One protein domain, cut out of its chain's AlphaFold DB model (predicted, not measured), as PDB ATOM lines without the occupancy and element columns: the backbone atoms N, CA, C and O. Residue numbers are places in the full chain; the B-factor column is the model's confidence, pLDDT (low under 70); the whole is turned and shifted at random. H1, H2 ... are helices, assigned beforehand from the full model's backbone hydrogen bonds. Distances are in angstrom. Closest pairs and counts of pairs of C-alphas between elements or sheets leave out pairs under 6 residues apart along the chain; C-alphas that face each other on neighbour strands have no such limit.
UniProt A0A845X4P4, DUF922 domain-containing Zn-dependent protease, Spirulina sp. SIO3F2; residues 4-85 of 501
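AT A GLANCE: This is residues 4 to 85 of the 501 residues of the protein "DUF922 domain-containing Zn-dependent protease" of Spirulina sp. SIO3F2 (UniProt A0A845X4P4). Five helices fold back and forth in a zigzag slab, each packing on the one before, with H3, the longest, in the middle. The 82 printed residues hold H1 to H5 in order and no named strand: all helix. The whole is compact, radius of gyration of the C-alphas 12.3 A, spanning 30 by 29 by 17 A.

IN THESE COORDINATES: Find C-alpha 4 at (5.725, -30.093, 37.361); there H1 begins, residues 4 to 11. Next come H2, residues 15 to 27, 18.0 A; H3, residues 34 to 50, 24.7 A; H4, residues 54 to 64, 15.0 A. H5, residues 70 to 83, 19.9 A, ends at (-16.224, -22.363, 50.239).

HOW THE PARTS SIT: Each helix touches the next in a hairpin, opposite ways at a shallow tilt, mostly aligned packing. See the closest C-alphas: Ala 6 and Ala 18, 4.6 A; Leu 22 and Ala 40, 5.5 A, at 34 degrees, only just short of steep; Val 45 and Ala 57, 4.6 A; Cys 61 and Ala 76, 5.0 A. H3 is near H1 and H5. In each helix every O i to N i+4 pair is within hydrogen-bond range.

THE WHOLE: The farthest C-alphas, Ser 31 and Ala 85, are 36.7 A apart. The printed part has no cut and no long link. Residues 29 to 32 and 85 have pLDDT under 70.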
ATOM      1  N   HIS A   4       5.964 -29.594  38.715       83.75
ATOM      2  CA  HIS A   4       5.725 -30.093  37.361       83.75
ATOM      3  C   HIS A   4       5.108 -31.501  37.340       83.75
ATOM      4  O   HIS A   4       4.124 -31.728  36.635       83.75
ATOM      5  N   GLN A   5       5.635 -32.423  38.153       88.69
ATOM      6  CA  GLN A   5       5.101 -33.780  38.272       88.69
ATOM      7  C   GLN A   5       3.655 -33.768  38.787       88.69
ATOM      8  O   GLN A   5       2.798 -34.474  38.255       88.69
ATOM      9  N   ALA A   6       3.366 -32.936  39.789       88.31
ATOM     10  CA  ALA A   6       2.028 -32.799  40.353       88.31
ATOM     11  C   ALA A   6       1.015 -32.308  39.302       88.31
ATOM     12  O   ALA A   6      -0.064 -32.879  39.148       88.31
ATOM     13  N   LEU A   7       1.397 -31.299  38.512       78.69
ATOM     14  CA  LEU A   7       0.562 -30.748  37.443       78.69
ATOM     15  C   LEU A   7       0.314 -31.754  36.307       78.69
ATOM     16  O   LEU A   7      -0.776 -31.784  35.734       78.69
ATOM     17  N   GLN A   8       1.294 -32.605  35.983       78.94
ATOM     18  CA  GLN A   8       1.105 -33.680  35.006       78.94
ATOM     19  C   GLN A   8       0.058 -34.699  35.482       78.94
ATOM     20  O   GLN A   8      -0.783 -35.123  34.691       78.94
ATOM     21  N   LEU A   9       0.062 -35.038  36.773       84.25
ATOM     22  CA  LEU A   9      -0.918 -35.950  37.368       84.25
ATOM     23  C   LEU A   9      -2.335 -35.357  37.367       84.25
ATOM     24  O   LEU A   9      -3.286 -36.072  37.051       84.25
ATOM     25  N   LEU A  10      -2.485 -34.049  37.620       77.31
ATOM     26  CA  LEU A  10      -3.787 -33.368  37.529       77.31
ATOM     27  C   LEU A  10      -4.388 -33.448  36.121       77.31
ATOM     28  O   LEU A  10      -5.580 -33.704  35.970       77.31
ATOM     29  N   ARG A  11      -3.570 -33.309  35.074       72.69
ATOM     30  CA  ARG A  11      -4.023 -33.433  33.672       72.69
ATOM     31  C   ARG A  11      -4.526 -34.819  33.318       72.69
ATOM     32  O   ARG A  11      -5.397 -34.956  32.468       72.69
ATOM     33  N   GLN A  12      -3.959 -35.830  33.959       81.62
ATOM     34  CA  GLN A  12      -4.365 -37.222  33.807       81.62
ATOM     35  C   GLN A  12      -5.567 -37.571  34.699       81.62
ATOM     36  O   GLN A  12      -5.932 -38.739  34.785       81.62
ATOM     37  N   ALA A  13      -6.162 -36.585  35.385       82.50
ATOM     38  CA  ALA A  13      -7.201 -36.768  36.398       82.50
ATOM     39  C   ALA A  13      -6.789 -37.723  37.540       82.50
ATOM     40  O   ALA A  13      -7.636 -38.277  38.240       82.50
ATOM     41  N   ASN A  14      -5.482 -37.901  37.772       90.44
ATOM     42  CA  ASN A  14      -4.959 -38.711  38.867       90.44
ATOM     43  C   ASN A  14      -4.810 -37.856  40.133       90.44
ATOM     44  O   ASN A  14      -3.705 -37.567  40.602       90.44
ATOM     45  N   TYR A  15      -5.949 -37.415  40.669       88.50
ATOM     46  CA  TYR A  15      -6.011 -36.455  41.772       88.50
ATOM     47  C   TYR A  15      -5.362 -36.974  43.060       88.50
ATOM     48  O   TYR A  15      -4.700 -36.208  43.749       88.50
ATOM     49  N   SER A  16      -5.478 -38.272  43.362       91.38
ATOM     50  CA  SER A  16      -4.873 -38.874  44.564       91.38
ATOM     51  C   SER A  16      -3.340 -38.833  44.527       91.38
ATOM     52  O   SER A  16      -2.698 -38.429  45.498       91.38
ATOM     53  N   ALA A  17      -2.734 -39.187  43.387       91.81
ATOM     54  CA  ALA A  17      -1.286 -39.085  43.228       91.81
ATOM     55  C   ALA A  17      -0.825 -37.621  43.181       91.81
ATOM     56  O   ALA A  17       0.184 -37.282  43.798       91.81
ATOM     57  N   ALA A  18      -1.573 -36.750  42.491       92.31
ATOM     58  CA  ALA A  18      -1.269 -35.323  42.426       92.31
ATOM     59  C   ALA A  18      -1.250 -34.683  43.821       92.31
ATOM     60  O   ALA A  18      -0.316 -33.957  44.143       92.31
ATOM     61  N   LEU A  19      -2.236 -35.005  44.659       95.00
ATOM     62  CA  LEU A  19      -2.385 -34.488  46.017       95.00
ATOM     63  C   LEU A  19      -1.178 -34.822  46.898       95.00
ATOM     64  O   LEU A  19      -0.615 -33.915  47.500       95.00
ATOM     65  N   LYS A  20      -0.695 -36.073  46.865       95.19
ATOM     66  CA  LYS A  20       0.531 -36.477  47.581       95.19
ATOM     67  C   LYS A  20       1.748 -35.648  47.164       95.19
ATOM     68  O   LYS A  20       2.537 -35.228  48.007       95.19
ATOM     69  N   VAL A  21       1.905 -35.408  45.862       94.81
ATOM     70  CA  VAL A  21       3.026 -34.617  45.335       94.81
ATOM     71  C   VAL A  21       2.879 -33.141  45.717       94.81
ATOM     72  O   VAL A  21       3.859 -32.525  46.130       94.81
ATOM     73  N   LEU A  22       1.674 -32.572  45.613       94.00
ATOM     74  CA  LEU A  22       1.396 -31.181  45.984       94.00
ATOM     75  C   LEU A  22       1.633 -30.929  47.479       94.00
ATOM     76  O   LEU A  22       2.263 -29.930  47.824       94.00
ATOM     77  N   GLU A  23       1.185 -31.833  48.354       94.88
ATOM     78  CA  GLU A  23       1.413 -31.756  49.803       94.88
ATOM     79  C   GLU A  23       2.914 -31.793  50.117       94.88
ATOM     80  O   GLU A  23       3.413 -30.923  50.832       94.88
ATOM     81  N   ALA A  24       3.661 -32.711  49.490       93.00
ATOM     82  CA  ALA A  24       5.112 -32.797  49.646       93.00
ATOM     83  C   ALA A  24       5.838 -31.521  49.177       93.00
ATOM     84  O   ALA A  24       6.765 -31.058  49.841       93.00
ATOM     85  N   VAL A  25       5.407 -30.912  48.064       91.88
ATOM     86  CA  VAL A  25       5.957 -29.628  47.584       91.88
ATOM     87  C   VAL A  25       5.639 -28.488  48.559       91.88
ATOM     88  O   VAL A  25       6.486 -27.629  48.788       91.88
ATOM     89  N   CYS A  26       4.451 -28.477  49.170       90.88
ATOM     90  CA  CYS A  26       4.062 -27.448  50.140       90.88
ATOM     91  C   CYS A  26       4.798 -27.562  51.486       90.88
ATOM     92  O   CYS A  26       4.986 -26.542  52.161       90.88
ATOM     93  N   GLN A  27       5.181 -28.783  51.871       89.75
ATOM     94  CA  GLN A  27       5.879 -29.110  53.120       89.75
ATOM     95  C   GLN A  27       7.408 -29.043  53.005       89.75
ATOM     96  O   GLN A  27       8.083 -28.920  54.025       89.75
ATOM     97  N   SER A  28       7.965 -29.101  51.792       87.38
ATOM     98  CA  SER A  28       9.413 -29.037  51.583       87.38
ATOM     99  C   SER A  28       9.997 -27.697  52.053       87.38
ATOM    100  O   SER A  28       9.539 -26.623  51.656       87.38
ATOM    101  N   SER A  29      11.018 -27.768  52.913       68.06
ATOM    102  CA  SER A  29      11.808 -26.627  53.396       68.06
ATOM    103  C   SER A  29      13.055 -26.346  52.546       68.06
ATOM    104  O   SER A  29      13.716 -25.331  52.752       68.06
ATOM    105  N   GLU A  30      13.399 -27.235  51.612       68.75
ATOM    106  CA  GLU A  30      14.571 -27.120  50.736       68.75
ATOM    107  C   GLU A  30      14.223 -26.311  49.488       68.75
ATOM    108  O   GLU A  30      13.335 -26.738  48.770       68.75
ATOM    109  N   SER A  31      14.908 -25.181  49.246       57.28
ATOM    110  CA  SER A  31      15.074 -24.402  47.986       57.28
ATOM    111  C   SER A  31      13.936 -24.316  46.941       57.28
ATOM    112  O   SER A  31      14.161 -23.800  45.843       57.28
ATOM    113  N   VAL A  32      12.708 -24.741  47.243       66.00
ATOM    114  CA  VAL A  32      11.552 -24.596  46.366       66.00
ATOM    115  C   VAL A  32      11.295 -23.107  46.253       66.00
ATOM    116  O   VAL A  32      11.066 -22.418  47.251       66.00
ATOM    117  N   ASN A  33      11.356 -22.614  45.018       79.25
ATOM    118  CA  ASN A  33      11.059 -21.229  44.708       79.25
ATOM    119  C   ASN A  33       9.730 -20.847  45.377       79.25
ATOM    120  O   ASN A  33       8.727 -21.550  45.231       79.25
ATOM    121  N   HIS A  34       9.721 -19.734  46.113       80.12
ATOM    122  CA  HIS A  34       8.536 -19.229  46.802       80.12
ATOM    123  C   HIS A  34       7.299 -19.200  45.883       80.12
ATOM    124  O   HIS A  34       6.204 -19.573  46.308       80.12
ATOM    125  N   HIS A  35       7.486 -18.875  44.600       78.25
ATOM    126  CA  HIS A  35       6.432 -18.918  43.588       78.25
ATOM    127  C   HIS A  35       5.861 -20.322  43.352       78.25
ATOM    128  O   HIS A  35       4.642 -20.478  43.280       78.25
ATOM    129  N   ASP A  36       6.703 -21.351  43.264       82.31
ATOM    130  CA  ASP A  36       6.252 -22.730  43.054       82.31
ATOM    131  C   ASP A  36       5.496 -23.266  44.268       82.31
ATOM    132  O   ASP A  36       4.517 -23.995  44.108       82.31
ATOM    133  N   ARG A  37       5.874 -22.838  45.476       88.44
ATOM    134  CA  ARG A  37       5.133 -23.170  46.696       88.44
ATOM    135  C   ARG A  37       3.727 -22.567  46.689       88.44
ATOM    136  O   ARG A  37       2.767 -23.279  46.968       88.44
ATOM    137  N   ILE A  38       3.582 -21.297  46.300       87.69
ATOM    138  CA  ILE A  38       2.262 -20.650  46.164       87.69
ATOM    139  C   ILE A  38       1.420 -21.367  45.104       87.69
ATOM    140  O   ILE A  38       0.238 -21.637  45.320       87.69
ATOM    141  N   ARG A  39       2.022 -21.713  43.960       84.75
ATOM    142  CA  ARG A  39       1.338 -22.462  42.894       84.75
ATOM    143  C   ARG A  39       0.879 -23.831  43.376       84.75
ATOM    144  O   ARG A  39      -0.255 -24.209  43.095       84.75
ATOM    145  N   ALA A  40       1.723 -24.540  44.124       90.38
ATOM    146  CA  ALA A  40       1.362 -25.812  44.728       90.38
ATOM    147  C   ALA A  40       0.178 -25.650  45.691       90.38
ATOM    148  O   ALA A  40      -0.780 -26.406  45.582       90.38
ATOM    149  N   GLN A  41       0.176 -24.623  46.547       93.38
ATOM    150  CA  GLN A  41      -0.931 -24.345  47.472       93.38
ATOM    151  C   GLN A  41      -2.244 -24.026  46.736       93.38
ATOM    152  O   GLN A  41      -3.294 -24.551  47.099       93.38
ATOM    153  N   ILE A  42      -2.205 -23.225  45.666       88.06
ATOM    154  CA  ILE A  42      -3.389 -22.926  44.840       88.06
ATOM    155  C   ILE A  42      -3.913 -24.192  44.144       88.06
ATOM    156  O   ILE A  42      -5.120 -24.450  44.161       88.06
ATOM    157  N   ALA A  43      -3.028 -24.991  43.546       85.94
ATOM    158  CA  ALA A  43      -3.398 -26.253  42.904       85.94
ATOM    159  C   ALA A  43      -3.976 -27.255  43.919       85.94
ATOM    160  O   ALA A  43      -4.918 -27.987  43.615       85.94
ATOM    161  N   LEU A  44      -3.464 -27.246  45.148       94.00
ATOM    162  CA  LEU A  44      -3.903 -28.097  46.247       94.00
ATOM    163  C   LEU A  44      -5.309 -27.707  46.733       94.00
ATOM    164  O   LEU A  44      -6.155 -28.589  46.853       94.00
ATOM    165  N   VAL A  45      -5.631 -26.407  46.834       91.62
ATOM    166  CA  VAL A  45      -7.019 -25.931  47.045       91.62
ATOM    167  C   VAL A  45      -7.955 -26.464  45.958       91.62
ATOM    168  O   VAL A  45      -8.998 -27.034  46.266       91.62
ATOM    169  N   ARG A  46      -7.589 -26.316  44.678       86.81
ATOM    170  CA  ARG A  46      -8.420 -26.793  43.554       86.81
ATOM    171  C   ARG A  46      -8.629 -28.303  43.604       86.81
ATOM    172  O   ARG A  46      -9.741 -28.775  43.386       86.81
ATOM    173  N   THR A  47      -7.576 -29.048  43.925       85.69
ATOM    174  CA  THR A  47      -7.617 -30.510  44.026       85.69
ATOM    175  C   THR A  47      -8.532 -30.955  45.162       85.69
ATOM    176  O   THR A  47      -9.369 -31.829  44.954       85.69
ATOM    177  N   TYR A  48      -8.444 -30.316  46.332       92.25
ATOM    178  CA  TYR A  48      -9.353 -30.584  47.444       92.25
ATOM    179  C   TYR A  48     -10.810 -30.273  47.093       92.25
ATOM    180  O   TYR A  48     -11.677 -31.083  47.392       92.25
ATOM    181  N   ILE A  49     -11.087 -29.174  46.384       82.62
ATOM    182  CA  ILE A  49     -12.446 -28.849  45.913       82.62
ATOM    183  C   ILE A  49     -12.994 -29.941  44.988       82.62
ATOM    184  O   ILE A  49     -14.131 -30.374  45.159       82.62
ATOM    185  N   VAL A  50     -12.194 -30.410  44.025       77.12
ATOM    186  CA  VAL A  50     -12.595 -31.489  43.102       77.12
ATOM    187  C   VAL A  50     -12.883 -32.788  43.855       77.12
ATOM    188  O   VAL A  50     -13.835 -33.492  43.528       77.12
ATOM    189  N   LEU A  51     -12.091 -33.083  44.885       82.94
ATOM    190  CA  LEU A  51     -12.271 -34.240  45.762       82.94
ATOM    191  C   LEU A  51     -13.326 -34.024  46.858       82.94
ATOM    192  O   LEU A  51     -13.512 -34.910  47.686       82.94
ATOM    193  N   GLN A  52     -14.012 -32.877  46.862       83.06
ATOM    194  CA  GLN A  52     -15.005 -32.472  47.865       83.06
ATOM    195  C   GLN A  52     -14.469 -32.405  49.306       83.06
ATOM    196  O   GLN A  52     -15.231 -32.429  50.270       83.06
ATOM    197  N   ASP A  53     -13.156 -32.253  49.470       87.75
ATOM    198  CA  ASP A  53     -12.513 -32.032  50.762       87.75
ATOM    199  C   ASP A  53     -12.458 -30.537  51.097       87.75
ATOM    200  O   ASP A  53     -11.412 -29.881  51.110       87.75
ATOM    201  N   PHE A  54     -13.637 -29.955  51.311       88.31
ATOM    202  CA  PHE A  54     -13.760 -28.515  51.536       88.31
ATOM    203  C   PHE A  54     -13.054 -28.058  52.814       88.31
ATOM    204  O   PHE A  54     -12.552 -26.939  52.853       88.31
ATOM    205  N   ALA A  55     -12.961 -28.921  53.831       90.12
ATOM    206  CA  ALA A  55     -12.272 -28.611  55.079       90.12
ATOM    207  C   ALA A  55     -10.789 -28.298  54.831       90.12
ATOM    208  O   ALA A  55     -10.318 -27.220  55.202       90.12
ATOM    209  N   ARG A  56     -10.074 -29.177  54.116       93.50
ATOM    210  CA  ARG A  56      -8.666 -28.935  53.776       93.50
ATOM    211  C   ARG A  56      -8.492 -27.806  52.759       93.50
ATOM    212  O   ARG A  56      -7.533 -27.042  52.850       93.50
ATOM    213  N   ALA A  57      -9.434 -27.626  51.826       93.44
ATOM    214  CA  ALA A  57      -9.422 -26.468  50.926       93.44
ATOM    215  C   ALA A  57      -9.502 -25.137  51.700       93.44
ATOM    216  O   ALA A  57      -8.739 -24.210  51.422       93.44
ATOM    217  N   ILE A  58     -10.391 -25.057  52.695       91.62
ATOM    218  CA  ILE A  58     -10.560 -23.891  53.567       91.62
ATOM    219  C   ILE A  58      -9.286 -23.629  54.369       91.62
ATOM    220  O   ILE A  58      -8.841 -22.484  54.407       91.62
ATOM    221  N   GLU A  59      -8.675 -24.656  54.961       94.75
ATOM    222  CA  GLU A  59      -7.436 -24.520  55.738       94.75
ATOM    223  C   GLU A  59      -6.315 -23.872  54.911       94.75
ATOM    224  O   GLU A  59      -5.692 -22.888  55.321       94.75
ATOM    225  N   VAL A  60      -6.114 -24.353  53.685       95.62
ATOM    226  CA  VAL A  60      -5.077 -23.822  52.792       95.62
ATOM    227  C   VAL A  60      -5.407 -22.391  52.366       95.62
ATOM    228  O   VAL A  60      -4.523 -21.533  52.343       95.62
ATOM    229  N   CYS A  61      -6.675 -22.084  52.082       95.19
ATOM    230  CA  CYS A  61      -7.094 -20.712  51.805       95.19
ATOM    231  C   CYS A  61      -6.921 -19.783  53.021       95.19
ATOM    232  O   CYS A  61      -6.534 -18.627  52.848       95.19
ATOM    233  N   GLN A  62      -7.156 -20.252  54.248       96.38
ATOM    234  CA  GLN A  62      -6.916 -19.472  55.466       96.38
ATOM    235  C   GLN A  62      -5.432 -19.133  55.632       96.38
ATOM    236  O   GLN A  62      -5.112 -17.990  55.969       96.38
ATOM    237  N   ALA A  63      -4.534 -20.072  55.325       94.75
ATOM    238  CA  ALA A  63      -3.096 -19.812  55.290       94.75
ATOM    239  C   ALA A  63      -2.735 -18.782  54.200       94.75
ATOM    240  O   ALA A  63      -2.063 -17.787  54.476       94.75
ATOM    241  N   LEU A  64      -3.248 -18.955  52.976       93.81
ATOM    242  CA  LEU A  64      -3.005 -18.039  51.850       93.81
ATOM    243  C   LEU A  64      -3.594 -16.634  52.063       93.81
ATOM    244  O   LEU A  64      -3.095 -15.664  51.494       93.81
ATOM    245  N   ARG A  65      -4.611 -16.478  52.915       96.06
ATOM    246  CA  ARG A  65      -5.153 -15.164  53.302       96.06
ATOM    247  C   ARG A  65      -4.123 -14.293  54.032       96.06
ATOM    248  O   ARG A  65      -4.229 -13.069  53.985       96.06
ATOM    249  N   GLN A  66      -3.142 -14.905  54.691       94.25
ATOM    250  CA  GLN A  66      -2.048 -14.197  55.369       94.25
ATOM    251  C   GLN A  66      -0.818 -13.998  54.474       94.25
ATOM    252  O   GLN A  66       0.213 -13.516  54.936       94.25
ATOM    253  N   HIS A  67      -0.904 -14.362  53.193       91.00
ATOM    254  CA  HIS A  67       0.213 -14.241  52.270       91.00
ATOM    255  C   HIS A  67       0.589 -12.761  52.028       91.00
ATOM    256  O   HIS A  67      -0.311 -11.936  51.840       91.00
ATOM    257  N   PRO A  68       1.892 -12.403  51.970       86.44
ATOM    258  CA  PRO A  68       2.334 -11.014  51.787       86.44
ATOM    259  C   PRO A  68       1.912 -10.425  50.434       86.44
ATOM    260  O   PRO A  68       1.672  -9.226  50.320       86.44
ATOM    261  N   HIS A  69       1.786 -11.266  49.404       81.12
ATOM    262  CA  HIS A  69       1.357 -10.823  48.078       81.12
ATOM    263  C   HIS A  69      -0.151 -10.481  48.047       81.12
ATOM    264  O   HIS A  69      -0.982 -11.385  48.213       81.12
ATOM    265  N   PRO A  70      -0.544  -9.227  47.739       77.94
ATOM    266  CA  PRO A  70      -1.922  -8.748  47.883       77.94
ATOM    267  C   PRO A  70      -2.913  -9.508  47.002       77.94
ATOM    268  O   PRO A  70      -4.023  -9.810  47.441       77.94
ATOM    269  N   LYS A  71      -2.508  -9.895  45.787       76.31
ATOM    270  CA  LYS A  71      -3.394 -10.655  44.901       76.31
ATOM    271  C   LYS A  71      -3.674 -12.076  45.416       76.31
ATOM    272  O   LYS A  71      -4.811 -12.529  45.333       76.31
ATOM    273  N   VAL A  72      -2.678 -12.758  46.003       83.56
ATOM    274  CA  VAL A  72      -2.848 -14.105  46.594       83.56
ATOM    275  C   VAL A  72      -3.840 -14.029  47.751       83.56
ATOM    276  O   VAL A  72      -4.771 -14.828  47.823       83.56
ATOM    277  N   LYS A  73      -3.695 -13.003  48.594       91.06
ATOM    278  CA  LYS A  73      -4.620 -12.702  49.685       91.06
ATOM    279  C   LYS A  73      -6.046 -12.459  49.185       91.06
ATOM    280  O   LYS A  73      -6.973 -13.077  49.697       91.06
ATOM    281  N   GLN A  74      -6.230 -11.604  48.177       81.38
ATOM    282  CA  GLN A  74      -7.550 -11.337  47.587       81.38
ATOM    283  C   GLN A  74      -8.178 -12.597  46.982       81.38
ATOM    284  O   GLN A  74      -9.353 -12.871  47.216       81.38
ATOM    285  N   TRP A  75      -7.393 -13.391  46.250       89.62
ATOM    286  CA  TRP A  75      -7.854 -14.663  45.701       89.62
ATOM    287  C   TRP A  75      -8.297 -15.623  46.809       89.62
ATOM    288  O   TRP A  75      -9.381 -16.193  46.715       89.62
ATOM    289  N   ALA A  76      -7.509 -15.756  47.877       93.25
ATOM    290  CA  ALA A  76      -7.827 -16.631  48.999       93.25
ATOM    291  C   ALA A  76      -9.105 -16.196  49.732       93.25
ATOM    292  O   ALA A  76      -9.932 -17.046  50.051       93.25
ATOM    293  N   ILE A  77      -9.312 -14.889  49.934       89.62
ATOM    294  CA  ILE A  77     -10.552 -14.338  50.511       89.62
ATOM    295  C   ILE A  77     -11.755 -14.694  49.633       89.62
ATOM    296  O   ILE A  77     -12.716 -15.276  50.126       89.62
ATOM    297  N   ALA A  78     -11.672 -14.435  48.326       81.69
ATOM    298  CA  ALA A  78     -12.760 -14.731  47.398       81.69
ATOM    299  C   ALA A  78     -13.072 -16.237  47.296       81.69
ATOM    300  O   ALA A  78     -14.209 -16.617  47.021       81.69
ATOM    301  N   GLN A  79     -12.080 -17.115  47.481       87.44
ATOM    302  CA  GLN A  79     -12.323 -18.560  47.557       87.44
ATOM    303  C   GLN A  79     -12.946 -18.968  48.889       87.44
ATOM    304  O   GLN A  79     -13.868 -19.775  48.881       87.44
ATOM    305  N   LEU A  80     -12.518 -18.390  50.014       90.62
ATOM    306  CA  LEU A  80     -13.151 -18.639  51.313       90.62
ATOM    307  C   LEU A  80     -14.625 -18.251  51.304       90.62
ATOM    308  O   LEU A  80     -15.433 -19.012  51.810       90.62
ATOM    309  N   GLU A  81     -14.996 -17.131  50.686       85.19
ATOM    310  CA  GLU A  81     -16.405 -16.737  50.539       85.19
ATOM    311  C   GLU A  81     -17.221 -17.779  49.762       85.19
ATOM    312  O   GLU A  81     -18.356 -18.076  50.123       85.19
ATOM    313  N   LYS A  82     -16.629 -18.388  48.727       79.81
ATOM    314  CA  LYS A  82     -17.273 -19.456  47.947       79.81
ATOM    315  C   LYS A  82     -17.364 -20.773  48.713       79.81
ATOM    316  O   LYS A  82     -18.363 -21.469  48.586       79.81
ATOM    317  N   LEU A  83     -16.324 -21.117  49.471       81.38
ATOM    318  CA  LEU A  83     -16.224 -22.363  50.239       81.38
ATOM    319  C   LEU A  83     -16.991 -22.314  51.565       81.38
ATOM    320  O   LEU A  83     -17.368 -23.357  52.083       81.38
ATOM    321  N   ALA A  84     -17.215 -21.116  52.111       70.81
ATOM    322  CA  ALA A  84     -18.013 -20.881  53.310       70.81
ATOM    323  C   ALA A  84     -19.525 -20.882  53.030       70.81
ATOM    324  O   ALA A  84     -20.317 -20.827  53.971       70.81
ATOM    325  N   ALA A  85     -19.938 -20.974  51.761       60.66
ATOM    326  CA  ALA A  85     -21.293 -21.401  51.448       60.66
ATOM    327  C   ALA A  85     -21.491 -22.821  52.023       60.66
ATOM    328  O   ALA A  85     -20.604 -23.659  51.847       60.66
TER     329      ALA A  85